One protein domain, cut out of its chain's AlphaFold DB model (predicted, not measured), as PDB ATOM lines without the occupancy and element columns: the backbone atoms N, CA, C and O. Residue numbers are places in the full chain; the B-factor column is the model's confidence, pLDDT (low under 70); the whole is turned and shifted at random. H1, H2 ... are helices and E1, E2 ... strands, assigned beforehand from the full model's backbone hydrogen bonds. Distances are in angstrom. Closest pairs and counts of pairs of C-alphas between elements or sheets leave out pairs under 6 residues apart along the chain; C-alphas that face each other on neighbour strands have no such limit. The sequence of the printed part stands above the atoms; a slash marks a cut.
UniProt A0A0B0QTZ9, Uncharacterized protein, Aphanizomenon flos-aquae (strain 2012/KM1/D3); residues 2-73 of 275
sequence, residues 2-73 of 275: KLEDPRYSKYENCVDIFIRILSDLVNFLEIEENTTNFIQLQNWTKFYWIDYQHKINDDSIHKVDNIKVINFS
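AT A GLANCE: This is residues 2 to 73 of the 275 residues of an uncharacterized protein of Aphanizomenon flos-aquae (strain 2012/KM1/D3) (UniProt A0A0B0QTZ9). One long helix, H1, runs along the length of this domain, with a small hairpin of two very short strands, E1 and E2, beside it and E2 the nearer of the two. The short helix H2 turns off at the far end of H1 and makes a corner with it, while residues 42 to 47, just after H2, stick out free. The printed part has 72 residues, with two named helices and then two named strands, in the order H1, H2, E1, E2; the sheet is E1 - E2, antiparallel. The class is mostly helix, though the named elements hold just 35 of the 72 residues. The whole is loose, with a radius of gyration of the C-alphas of 14.2 A, and its outline is a rod, with spans of 46 by 22 by 22 A.

HOW THE PARTS SIT: Go along from Lys 2 to H1, residues 11 to 29, and on to H2, residues 32 to 41. They touch only at the corner by their tight link, H1 with residues 28 to 29 alone; their closest C-alphas, of Leu 29 and Thr 35, are 4.9 A apart. They stand at a steep tilt of 62 degrees and run opposite ways. In H1 and H2 every O i to N i+4 pair is within hydrogen-bond range. Next look at E1, residues 50 to 52, and E2, residues 67 to 69, a hairpin of antiparallel strands whose directions differ by 143 degrees. N 51 and O 68 are 3.0 A apart and N 68 and O 51 are 3.1 A apart, both within hydrogen-bond range. The closest C-alphas of H1 and E2, those of Ile 21 and Lys 68, are 6.0 A apart; those of H1 and E1, of Ile 21 and Ile 50, are 7.9 A apart. H2 and E2 are apart.

IN THESE COORDINATES: Find C-alpha 11 at (-43.326, 45.805, 21.078); from there H1 runs 26.8 A to C-alpha 29. H2 begins at C-alpha 32, at (-59.745, 21.756, 4.382), and is 14.3 A long to C-alpha 41. E1, from C-alpha 50 to C-alpha 52, and E2, from C-alpha 67 to C-alpha 69, are each 7.2 A long. E2 ends at (-48.068, 33.684, 6.254).

THE WHOLE: The two C-alphas farthest apart, those of Lys 2 and Glu 32, lie 48.1 A apart. The printed part has no cut. The link from E1 to E2, residues 53 to 66, is long. The mean pLDDT of the printed part is 82.2; look for values under 70 at residues 2 to 3, 45 to 46, 57 to 58 and 71 to 73.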
ATOM      1  N   LYS A   2     -25.760  56.495  12.756       42.94
ATOM      2  CA  LYS A   2     -26.116  55.066  12.774       42.94
ATOM      3  C   LYS A   2     -27.485  54.988  12.108       42.94
ATOM      4  O   LYS A   2     -28.415  55.592  12.634       42.94
ATOM      5  N   LEU A   3     -27.571  54.351  10.944       53.66
ATOM      6  CA  LEU A   3     -28.858  53.890  10.436       53.66
ATOM      7  C   LEU A   3     -29.462  53.041  11.557       53.66
ATOM      8  O   LEU A   3     -28.768  52.180  12.111       53.66
ATOM      9  N   GLU A   4     -30.680  53.371  11.985       77.12
ATOM     10  CA  GLU A   4     -31.426  52.467  12.855       77.12
ATOM     11  C   GLU A   4     -31.506  51.117  12.141       77.12
ATOM     12  O   GLU A   4     -31.672  51.066  10.923       77.12
ATOM     13  N   ASP A   5     -31.291  50.029  12.881       83.75
ATOM     14  CA  ASP A   5     -31.365  48.692  12.302       83.75
ATOM     15  C   ASP A   5     -32.766  48.516  11.691       83.75
ATOM     16  O   ASP A   5     -33.742  48.590  12.439       83.75
ATOM     17  N   PRO A   6     -32.910  48.279  10.374       86.44
ATOM     18  CA  PRO A   6     -34.221  48.186   9.725       86.44
ATOM     19  C   PRO A   6     -35.041  46.982  10.212       86.44
ATOM     20  O   PRO A   6     -36.231  46.874   9.911       86.44
ATOM     21  N   ARG A   7     -34.424  46.070  10.973       86.62
ATOM     22  CA  ARG A   7     -35.071  44.941  11.656       86.62
ATOM     23  C   ARG A   7     -35.561  45.311  13.059       86.62
ATOM     24  O   ARG A   7     -36.186  44.503  13.737       86.62
ATOM     25  N   TYR A   8     -35.264  46.504  13.559       88.56
ATOM     26  CA  TYR A   8     -35.821  46.946  14.829       88.56
ATOM     27  C   TYR A   8     -37.332  47.167  14.688       88.56
ATOM     28  O   TYR A   8     -37.807  47.753  13.717       88.56
ATOM     29  N   SER A   9     -38.091  46.706  15.682       88.38
ATOM     30  CA  SER A   9     -39.523  46.962  15.798       88.38
ATOM     31  C   SER A   9     -39.892  47.172  17.263       88.38
ATOM     32  O   SER A   9     -39.286  46.583  18.163       88.38
ATOM     33  N   LYS A  10     -40.880  48.033  17.507       90.50
ATOM     34  CA  LYS A  10     -41.431  48.260  18.847       90.50
ATOM     35  C   LYS A  10     -42.337  47.100  19.250       90.50
ATOM     36  O   LYS A  10     -42.893  46.415  18.395       90.50
ATOM     37  N   TYR A  11     -42.512  46.902  20.553       92.75
ATOM     38  CA  TYR A  11     -43.326  45.805  21.078       92.75
ATOM     39  C   TYR A  11     -44.763  45.841  20.542       92.75
ATOM     40  O   TYR A  11     -45.281  44.810  20.128       92.75
ATOM     41  N   GLU A  12     -45.371  47.024  20.480       93.50
ATOM     42  CA  GLU A  12     -46.735  47.219  19.983       93.50
ATOM     43  C   GLU A  12     -46.860  46.765  18.522       93.50
ATOM     44  O   GLU A  12     -47.743  45.979  18.188       93.50
ATOM     45  N   ASN A  13     -45.893  47.140  17.680       90.25
ATOM     46  CA  ASN A  13     -45.837  46.690  16.288       90.25
ATOM     47  C   ASN A  13     -45.668  45.165  16.189       90.25
ATOM     48  O   ASN A  13     -46.262  44.535  15.319       90.25
ATOM     49  N   CYS A  14     -44.861  44.553  17.062       91.81
ATOM     50  CA  CYS A  14     -44.707  43.096  17.107       91.81
ATOM     51  C   CYS A  14     -46.015  42.389  17.496       91.81
ATOM     52  O   CYS A  14     -46.316  41.330  16.945       91.81
ATOM     53  N   VAL A  15     -46.800  42.966  18.412       95.44
ATOM     54  CA  VAL A  15     -48.134  42.459  18.768       95.44
ATOM     55  C   VAL A  15     -49.075  42.546  17.568       95.44
ATOM     56  O   VAL A  15     -49.743  41.561  17.256       95.44
ATOM     57  N   ASP A  16     -49.073  43.666  16.845       94.81
ATOM     58  CA  ASP A  16     -49.902  43.831  15.647       94.81
ATOM     59  C   ASP A  16     -49.509  42.846  14.533       94.81
ATOM     60  O   ASP A  16     -50.378  42.234  13.907       94.81
ATOM     61  N   ILE A  17     -48.204  42.627  14.324       92.44
ATOM     62  CA  ILE A  17     -47.677  41.605  13.403       92.44
ATOM     63  C   ILE A  17     -48.186  40.221  13.817       92.44
ATOM     64  O   ILE A  17     -48.693  39.472  12.984       92.44
ATOM     65  N   PHE A  18     -48.083  39.876  15.102       94.00
ATOM     66  CA  PHE A  18     -48.522  38.581  15.614       94.00
ATOM     67  C   PHE A  18     -50.026  38.354  15.405       94.00
ATOM     68  O   PHE A  18     -50.421  37.310  14.887       94.00
ATOM     69  N   ILE A  19     -50.862  39.341  15.748       94.75
ATOM     70  CA  ILE A  19     -52.316  39.278  15.540       94.75
ATOM     71  C   ILE A  19     -52.631  39.107  14.054       94.75
ATOM     72  O   ILE A  19     -53.471  38.277  13.693       94.75
ATOM     73  N   ARG A  20     -51.937  39.845  13.180       92.75
ATOM     74  CA  ARG A  20     -52.125  39.731  11.734       92.75
ATOM     75  C   ARG A  20     -51.777  38.337  11.222       92.75
ATOM     76  O   ARG A  20     -52.585  37.749  10.510       92.75
ATOM     77  N   ILE A  21     -50.627  37.791  11.612       92.00
ATOM     78  CA  ILE A  21     -50.191  36.445  11.214       92.00
ATOM     79  C   ILE A  21     -51.175  35.383  11.707       92.00
ATOM     80  O   ILE A  21     -51.504  34.472  10.953       92.00
ATOM     81  N   LEU A  22     -51.675  35.496  12.942       91.56
ATOM     82  CA  LEU A  22     -52.696  34.580  13.453       91.56
ATOM     83  C   LEU A  22     -53.984  34.654  12.633       91.56
ATOM     84  O   LEU A  22     -54.541  33.616  12.293       91.56
ATOM     85  N   SER A  23     -54.446  35.859  12.291       91.69
ATOM     86  CA  SER A  23     -55.626  36.021  11.441       91.69
ATOM     87  C   SER A  23     -55.404  35.435  10.046       91.69
ATOM     88  O   SER A  23     -56.283  34.742   9.539       91.69
ATOM     89  N   ASP A  24     -54.240  35.680   9.441       89.00
ATOM     90  CA  ASP A  24     -53.874  35.115   8.143       89.00
ATOM     91  C   ASP A  24     -53.820  33.576   8.216       89.00
ATOM     92  O   ASP A  24     -54.305  32.907   7.307       89.00
ATOM     93  N   LEU A  25     -53.301  33.005   9.312       87.38
ATOM     94  CA  LEU A  25     -53.254  31.558   9.540       87.38
ATOM     95  C   LEU A  25     -54.651  30.955   9.727       87.38
ATOM     96  O   LEU A  25     -54.933  29.905   9.163       87.38
ATOM     97  N   VAL A  26     -55.536  31.599  10.493       89.50
ATOM     98  CA  VAL A  26     -56.921  31.130  10.662       89.50
ATOM     99  C   VAL A  26     -57.624  31.087   9.310       89.50
ATOM    100  O   VAL A  26     -58.123  30.031   8.933       89.50
ATOM    101  N   ASN A  27     -57.565  32.180   8.545       88.00
ATOM    102  CA  ASN A  27     -58.140  32.249   7.199       88.00
ATOM    103  C   ASN A  27     -57.533  31.189   6.267       88.00
ATOM    104  O   ASN A  27     -58.225  30.574   5.462       88.00
ATOM    105  N   PHE A  28     -56.225  30.953   6.381       83.62
ATOM    106  CA  PHE A  28     -55.529  29.923   5.619       83.62
ATOM    107  C   PHE A  28     -56.054  28.511   5.921       83.62
ATOM    108  O   PHE A  28     -56.205  27.706   5.000       83.62
ATOM    109  N   LEU A  29     -56.350  28.218   7.189       86.44
ATOM    110  CA  LEU A  29     -56.841  26.921   7.654       86.44
ATOM    111  C   LEU A  29     -58.341  26.697   7.389       86.44
ATOM    112  O   LEU A  29     -58.794  25.558   7.476       86.44
ATOM    113  N   GLU A  30     -59.111  27.723   7.007       87.94
ATOM    114  CA  GLU A  30     -60.519  27.550   6.596       87.94
ATOM    115  C   GLU A  30     -60.674  26.631   5.370       87.94
ATOM    116  O   GLU A  30     -61.732  26.041   5.155       87.94
ATOM    117  N   ILE A  31     -59.611  26.464   4.580       84.88
ATOM    118  CA  ILE A  31     -59.550  25.511   3.471       84.88
ATOM    119  C   ILE A  31     -59.120  24.136   4.013       84.88
ATOM    120  O   ILE A  31     -58.024  23.979   4.553       84.88
ATOM    121  N   GLU A  32     -59.957  23.109   3.830       84.31
ATOM    122  CA  GLU A  32     -59.745  21.756   4.382       84.31
ATOM    123  C   GLU A  32     -58.405  21.119   3.961       84.31
ATOM    124  O   GLU A  32     -57.698  20.516   4.777       84.31
ATOM    125  N   GLU A  33     -58.016  21.299   2.696       82.38
ATOM    126  CA  GLU A  33     -56.729  20.832   2.172       82.38
ATOM    127  C   GLU A  33     -55.549  21.465   2.928       82.38
ATOM    128  O   GLU A  33     -54.620  20.767   3.342       82.38
ATOM    129  N   ASN A  34     -55.615  22.773   3.188       81.31
ATOM    130  CA  ASN A  34     -54.582  23.504   3.917       81.31
ATOM    131  C   ASN A  34     -54.473  23.025   5.363       81.31
ATOM    132  O   ASN A  34     -53.363  22.858   5.863       81.31
ATOM    133  N   THR A  35     -55.600  22.738   6.016       84.31
ATOM    134  CA  THR A  35     -55.606  22.147   7.361       84.31
ATOM    135  C   THR A  35     -54.913  20.787   7.379       84.31
ATOM    136  O   THR A  35     -54.053  20.536   8.226       84.31
ATOM    137  N   THR A  36     -55.224  19.917   6.416       82.94
ATOM    138  CA  THR A  36     -54.585  18.598   6.301       82.94
ATOM    139  C   THR A  36     -53.075  18.729   6.102       82.94
ATOM    140  O   THR A  36     -52.293  18.081   6.802       82.94
ATOM    141  N   ASN A  37     -52.652  19.609   5.195       79.38
ATOM    142  CA  ASN A  37     -51.244  19.882   4.925       79.38
ATOM    143  C   ASN A  37     -50.534  20.478   6.147       79.38
ATOM    144  O   ASN A  37     -49.442  20.037   6.504       79.38
ATOM    145  N   PHE A  38     -51.165  21.426   6.842       80.56
ATOM    146  CA  PHE A  38     -50.640  22.019   8.070       80.56
ATOM    147  C   PHE A  38     -50.386  20.959   9.144       80.56
ATOM    148  O   PHE A  38     -49.297  20.899   9.714       80.56
ATOM    149  N   ILE A  39     -51.343  20.053   9.360       82.94
ATOM    150  CA  ILE A  39     -51.210  18.945  10.315       82.94
ATOM    151  C   ILE A  39     -50.058  18.004   9.939       82.94
ATOM    152  O   ILE A  39     -49.387  17.471  10.825       82.94
ATOM    153  N   GLN A  40     -49.811  17.778   8.648       79.88
ATOM    154  CA  GLN A  40     -48.676  16.965   8.199       79.88
ATOM    155  C   GLN A  40     -47.339  17.675   8.442       79.88
ATOM    156  O   GLN A  40     -46.386  17.053   8.923       79.88
ATOM    157  N   LEU A  41     -47.285  18.974   8.150       79.81
ATOM    158  CA  LEU A  41     -46.080  19.796   8.222       79.81
ATOM    159  C   LEU A  41     -45.727  20.233   9.652       79.81
ATOM    160  O   LEU A  41     -44.564  20.509   9.912       79.81
ATOM    161  N   GLN A  42     -46.664  20.253  10.606       75.44
ATOM    162  CA  GLN A  42     -46.383  20.680  11.991       75.44
ATOM    163  C   GLN A  42     -45.306  19.825  12.684       75.44
ATOM    164  O   GLN A  42     -44.588  20.298  13.560       75.44
ATOM    165  N   ASN A  43     -45.173  18.558  12.277       70.44
ATOM    166  CA  ASN A  43     -44.156  17.646  12.803       70.44
ATOM    167  C   ASN A  43     -42.783  17.860  12.149       70.44
ATOM    168  O   ASN A  43     -41.793  17.239  12.542       70.44
ATOM    169  N   TRP A  44     -42.712  18.727  11.141       76.44
ATOM    170  CA  TRP A  44     -41.495  19.068  10.436       76.44
ATOM    171  C   TRP A  44     -40.838  20.287  11.085       76.44
ATOM    172  O   TRP A  44     -41.175  21.437  10.824       76.44
ATOM    173  N   THR A  45     -39.849  20.028  11.938       64.50
ATOM    174  CA  THR A  45     -39.173  21.036  12.778       64.50
ATOM    175  C   THR A  45     -38.398  22.118  12.020       64.50
ATOM    176  O   THR A  45     -37.817  23.001  12.645       64.50
ATOM    177  N   LYS A  46     -38.335  22.043  10.687       69.38
ATOM    178  CA  LYS A  46     -37.482  22.890   9.840       69.38
ATOM    179  C   LYS A  46     -38.268  23.720   8.828       69.38
ATOM    180  O   LYS A  46     -37.666  24.306   7.932       69.38
ATOM    181  N   PHE A  47     -39.588  23.766   8.971       71.94
ATOM    182  CA  PHE A  47     -40.453  24.544   8.103       71.94
ATOM    183  C   PHE A  47     -40.760  25.923   8.689       71.94
ATOM    184  O   PHE A  47     -41.090  26.053   9.868       71.94
ATOM    185  N   TYR A  48     -40.672  26.946   7.844       80.12
ATOM    186  CA  TYR A  48     -40.940  28.335   8.201       80.12
ATOM    187  C   TYR A  48     -42.213  28.794   7.490       80.12
ATOM    188  O   TYR A  48     -42.300  28.722   6.266       80.12
ATOM    189  N   TRP A  49     -43.198  29.246   8.269       79.56
ATOM    190  CA  TRP A  49     -44.550  29.587   7.799       79.56
ATOM    191  C   TRP A  49     -44.718  31.055   7.412       79.56
ATOM    192  O   TRP A  49     -45.752  31.429   6.867       79.56
ATOM    193  N   ILE A  50     -43.739  31.891   7.740       87.88
ATOM    194  CA  ILE A  50     -43.837  33.346   7.695       87.88
ATOM    195  C   ILE A  50     -42.698  33.867   6.826       87.88
ATOM    196  O   ILE A  50     -41.582  33.365   6.928       87.88
ATOM    197  N   ASP A  51     -42.975  34.856   5.982       90.06
ATOM    198  CA  ASP A  51     -41.983  35.452   5.087       90.06
ATOM    199  C   ASP A  51     -42.242  36.949   4.880       90.06
ATOM    200  O   ASP A  51     -43.371  37.439   5.028       90.06
ATOM    201  N   TYR A  52     -41.193  37.669   4.486       90.06
ATOM    202  CA  TYR A  52     -41.286  39.072   4.099       90.06
ATOM    203  C   TYR A  52     -41.803  39.201   2.669       90.06
ATOM    204  O   TYR A  52     -41.367  38.488   1.765       90.06
ATOM    205  N   GLN A  53     -42.711  40.137   2.421       87.00
ATOM    206  CA  GLN A  53     -43.233  40.403   1.080       87.00
ATOM    207  C   GLN A  53     -42.253  41.247   0.258       87.00
ATOM    208  O   GLN A  53     -42.067  41.009  -0.936       87.00
ATOM    209  N   HIS A  54     -41.568  42.184   0.914       85.56
ATOM    210  CA  HIS A  54     -40.648  43.138   0.312       85.56
ATOM    211  C   HIS A  54     -39.352  43.255   1.128       85.56
ATOM    212  O   HIS A  54     -39.352  43.103   2.350       85.56
ATOM    213  N   LYS A  55     -38.237  43.519   0.424       80.56
ATOM    214  CA  LYS A  55     -36.879  43.583   0.987       80.56
ATOM    215  C   LYS A  55     -36.699  44.865   1.815       80.56
ATOM    216  O   LYS A  55     -36.356  44.743   2.980       80.56
ATOM    217  N   ILE A  56     -37.014  46.050   1.264       71.00
ATOM    218  CA  ILE A  56     -37.248  47.339   1.965       71.00
ATOM    219  C   ILE A  56     -38.030  48.277   1.021       71.00
ATOM    220  O   ILE A  56     -37.683  48.368  -0.154       71.00
ATOM    221  N   ASN A  57     -39.030  48.997   1.536       55.12
ATOM    222  CA  ASN A  57     -39.452  50.328   1.073       55.12
ATOM    223  C   ASN A  57     -39.648  51.148   2.363       55.12
ATOM    224  O   ASN A  57     -40.375  50.712   3.258       55.12
ATOM    225  N   ASP A  58     -38.976  52.289   2.500       56.91
ATOM    226  CA  ASP A  58     -39.203  53.251   3.593       56.91
ATOM    227  C   ASP A  58     -38.753  52.809   5.015       56.91
ATOM    228  O   ASP A  58     -39.553  52.794   5.940       56.91
ATOM    229  N   ASP A  59     -37.484  52.453   5.243       70.94
ATOM    230  CA  ASP A  59     -36.819  52.411   6.578       70.94
ATOM    231  C   ASP A  59     -36.987  51.190   7.524       70.94
ATOM    232  O   ASP A  59     -36.217  51.069   8.475       70.94
ATOM    233  N   SER A  60     -37.914  50.245   7.309       83.81
ATOM    234  CA  SER A  60     -37.974  49.008   8.128       83.81
ATOM    235  C   SER A  60     -38.614  47.833   7.394       83.81
ATOM    236  O   SER A  60     -39.567  48.015   6.636       83.81
ATOM    237  N   ILE A  61     -38.107  46.621   7.652       86.50
ATOM    238  CA  ILE A  61     -38.645  45.366   7.112       86.50
ATOM    239  C   ILE A  61     -39.674  44.709   8.057       86.50
ATOM    240  O   ILE A  61     -40.563  43.994   7.590       86.50
ATOM    241  N   HIS A  62     -39.630  44.999   9.364       88.06
ATOM    242  CA  HIS A  62     -40.554  44.453  10.371       88.06
ATOM    243  C   HIS A  62     -41.823  45.305  10.503       88.06
ATOM    244  O   HIS A  62     -42.035  45.999  11.500       88.06
ATOM    245  N   LYS A  63     -42.686  45.241   9.485       87.81
ATOM    246  CA  LYS A  63     -43.982  45.935   9.455       87.81
ATOM    247  C   LYS A  63     -45.132  44.940   9.268       87.81
ATOM    248  O   LYS A  63     -44.968  43.904   8.624       87.81
ATOM    249  N   VAL A  64     -46.300  45.275   9.823       89.88
ATOM    250  CA  VAL A  64     -47.531  44.453   9.788       89.88
ATOM    251  C   VAL A  64     -47.960  44.108   8.359       89.88
ATOM    252  O   VAL A  64     -48.478  43.028   8.104       89.88
ATOM    253  N   ASP A  65     -47.751  45.022   7.419       88.31
ATOM    254  CA  ASP A  65     -48.088  44.860   6.005       88.31
ATOM    255  C   ASP A  65     -47.028  44.088   5.202       88.31
ATOM    256  O   ASP A  65     -47.335  43.571   4.123       88.31
ATOM    257  N   ASN A  66     -45.809  43.968   5.736       89.38
ATOM    258  CA  ASN A  66     -44.682  43.332   5.065       89.38
ATOM    259  C   ASN A  66     -44.433  41.883   5.500       89.38
ATOM    260  O   ASN A  66     -43.743  41.157   4.793       89.38
ATOM    261  N   ILE A  67     -44.982  41.441   6.629       90.81
ATOM    262  CA  ILE A  67     -44.846  40.065   7.111       90.81
ATOM    263  C   ILE A  67     -46.165  39.335   6.900       90.81
ATOM    264  O   ILE A  67     -47.210  39.798   7.349       90.81
ATOM    265  N   LYS A  68     -46.125  38.180   6.233       87.75
ATOM    266  CA  LYS A  68     -47.320  37.358   6.007       87.75
ATOM    267  C   LYS A  68     -47.029  35.886   6.209       87.75
ATOM    268  O   LYS A  68     -45.894  35.440   6.038       87.75
ATOM    269  N   VAL A  69     -48.087  35.128   6.494       85.25
ATOM    270  CA  VAL A  69     -48.068  33.684   6.254       85.25
ATOM    271  C   VAL A  69     -47.776  33.478   4.769       85.25
ATOM    272  O   VAL A  69     -48.374  34.145   3.919       85.25
ATOM    273  N   ILE A  70     -46.821  32.605   4.451       77.69
ATOM    274  CA  ILE A  70     -46.451  32.301   3.066       77.69
ATOM    275  C   ILE A  70     -47.727  31.928   2.310       77.69
ATOM    276  O   ILE A  70     -48.433  31.012   2.705       77.69
ATOM    277  N   ASN A  71     -48.068  32.661   1.246       66.25
ATOM    278  CA  ASN A  71     -49.234  32.335   0.431       66.25
ATOM    279  C   ASN A  71     -48.879  31.154  -0.472       66.25
ATOM    280  O   ASN A  71     -47.952  31.245  -1.283       66.25
ATOM    281  N   PHE A  72     -49.630  30.061  -0.352       60.16
ATOM    282  CA  PHE A  72     -49.331  28.833  -1.058       60.16
ATOM    283  C   PHE A  72     -50.205  28.510  -2.285       60.16
ATOM    284  O   PHE A  72     -50.494  27.363  -2.598       60.16
ATOM    285  N   SER A  73     -50.385  29.457  -3.203       53.41
ATOM    286  CA  SER A  73     -50.403  29.034  -4.626       53.41
ATOM    287  C   SER A  73     -49.161  28.175  -4.993       53.41
ATOM    288  O   SER A  73     -49.194  27.380  -5.925       53.41
TER     289      SER A  73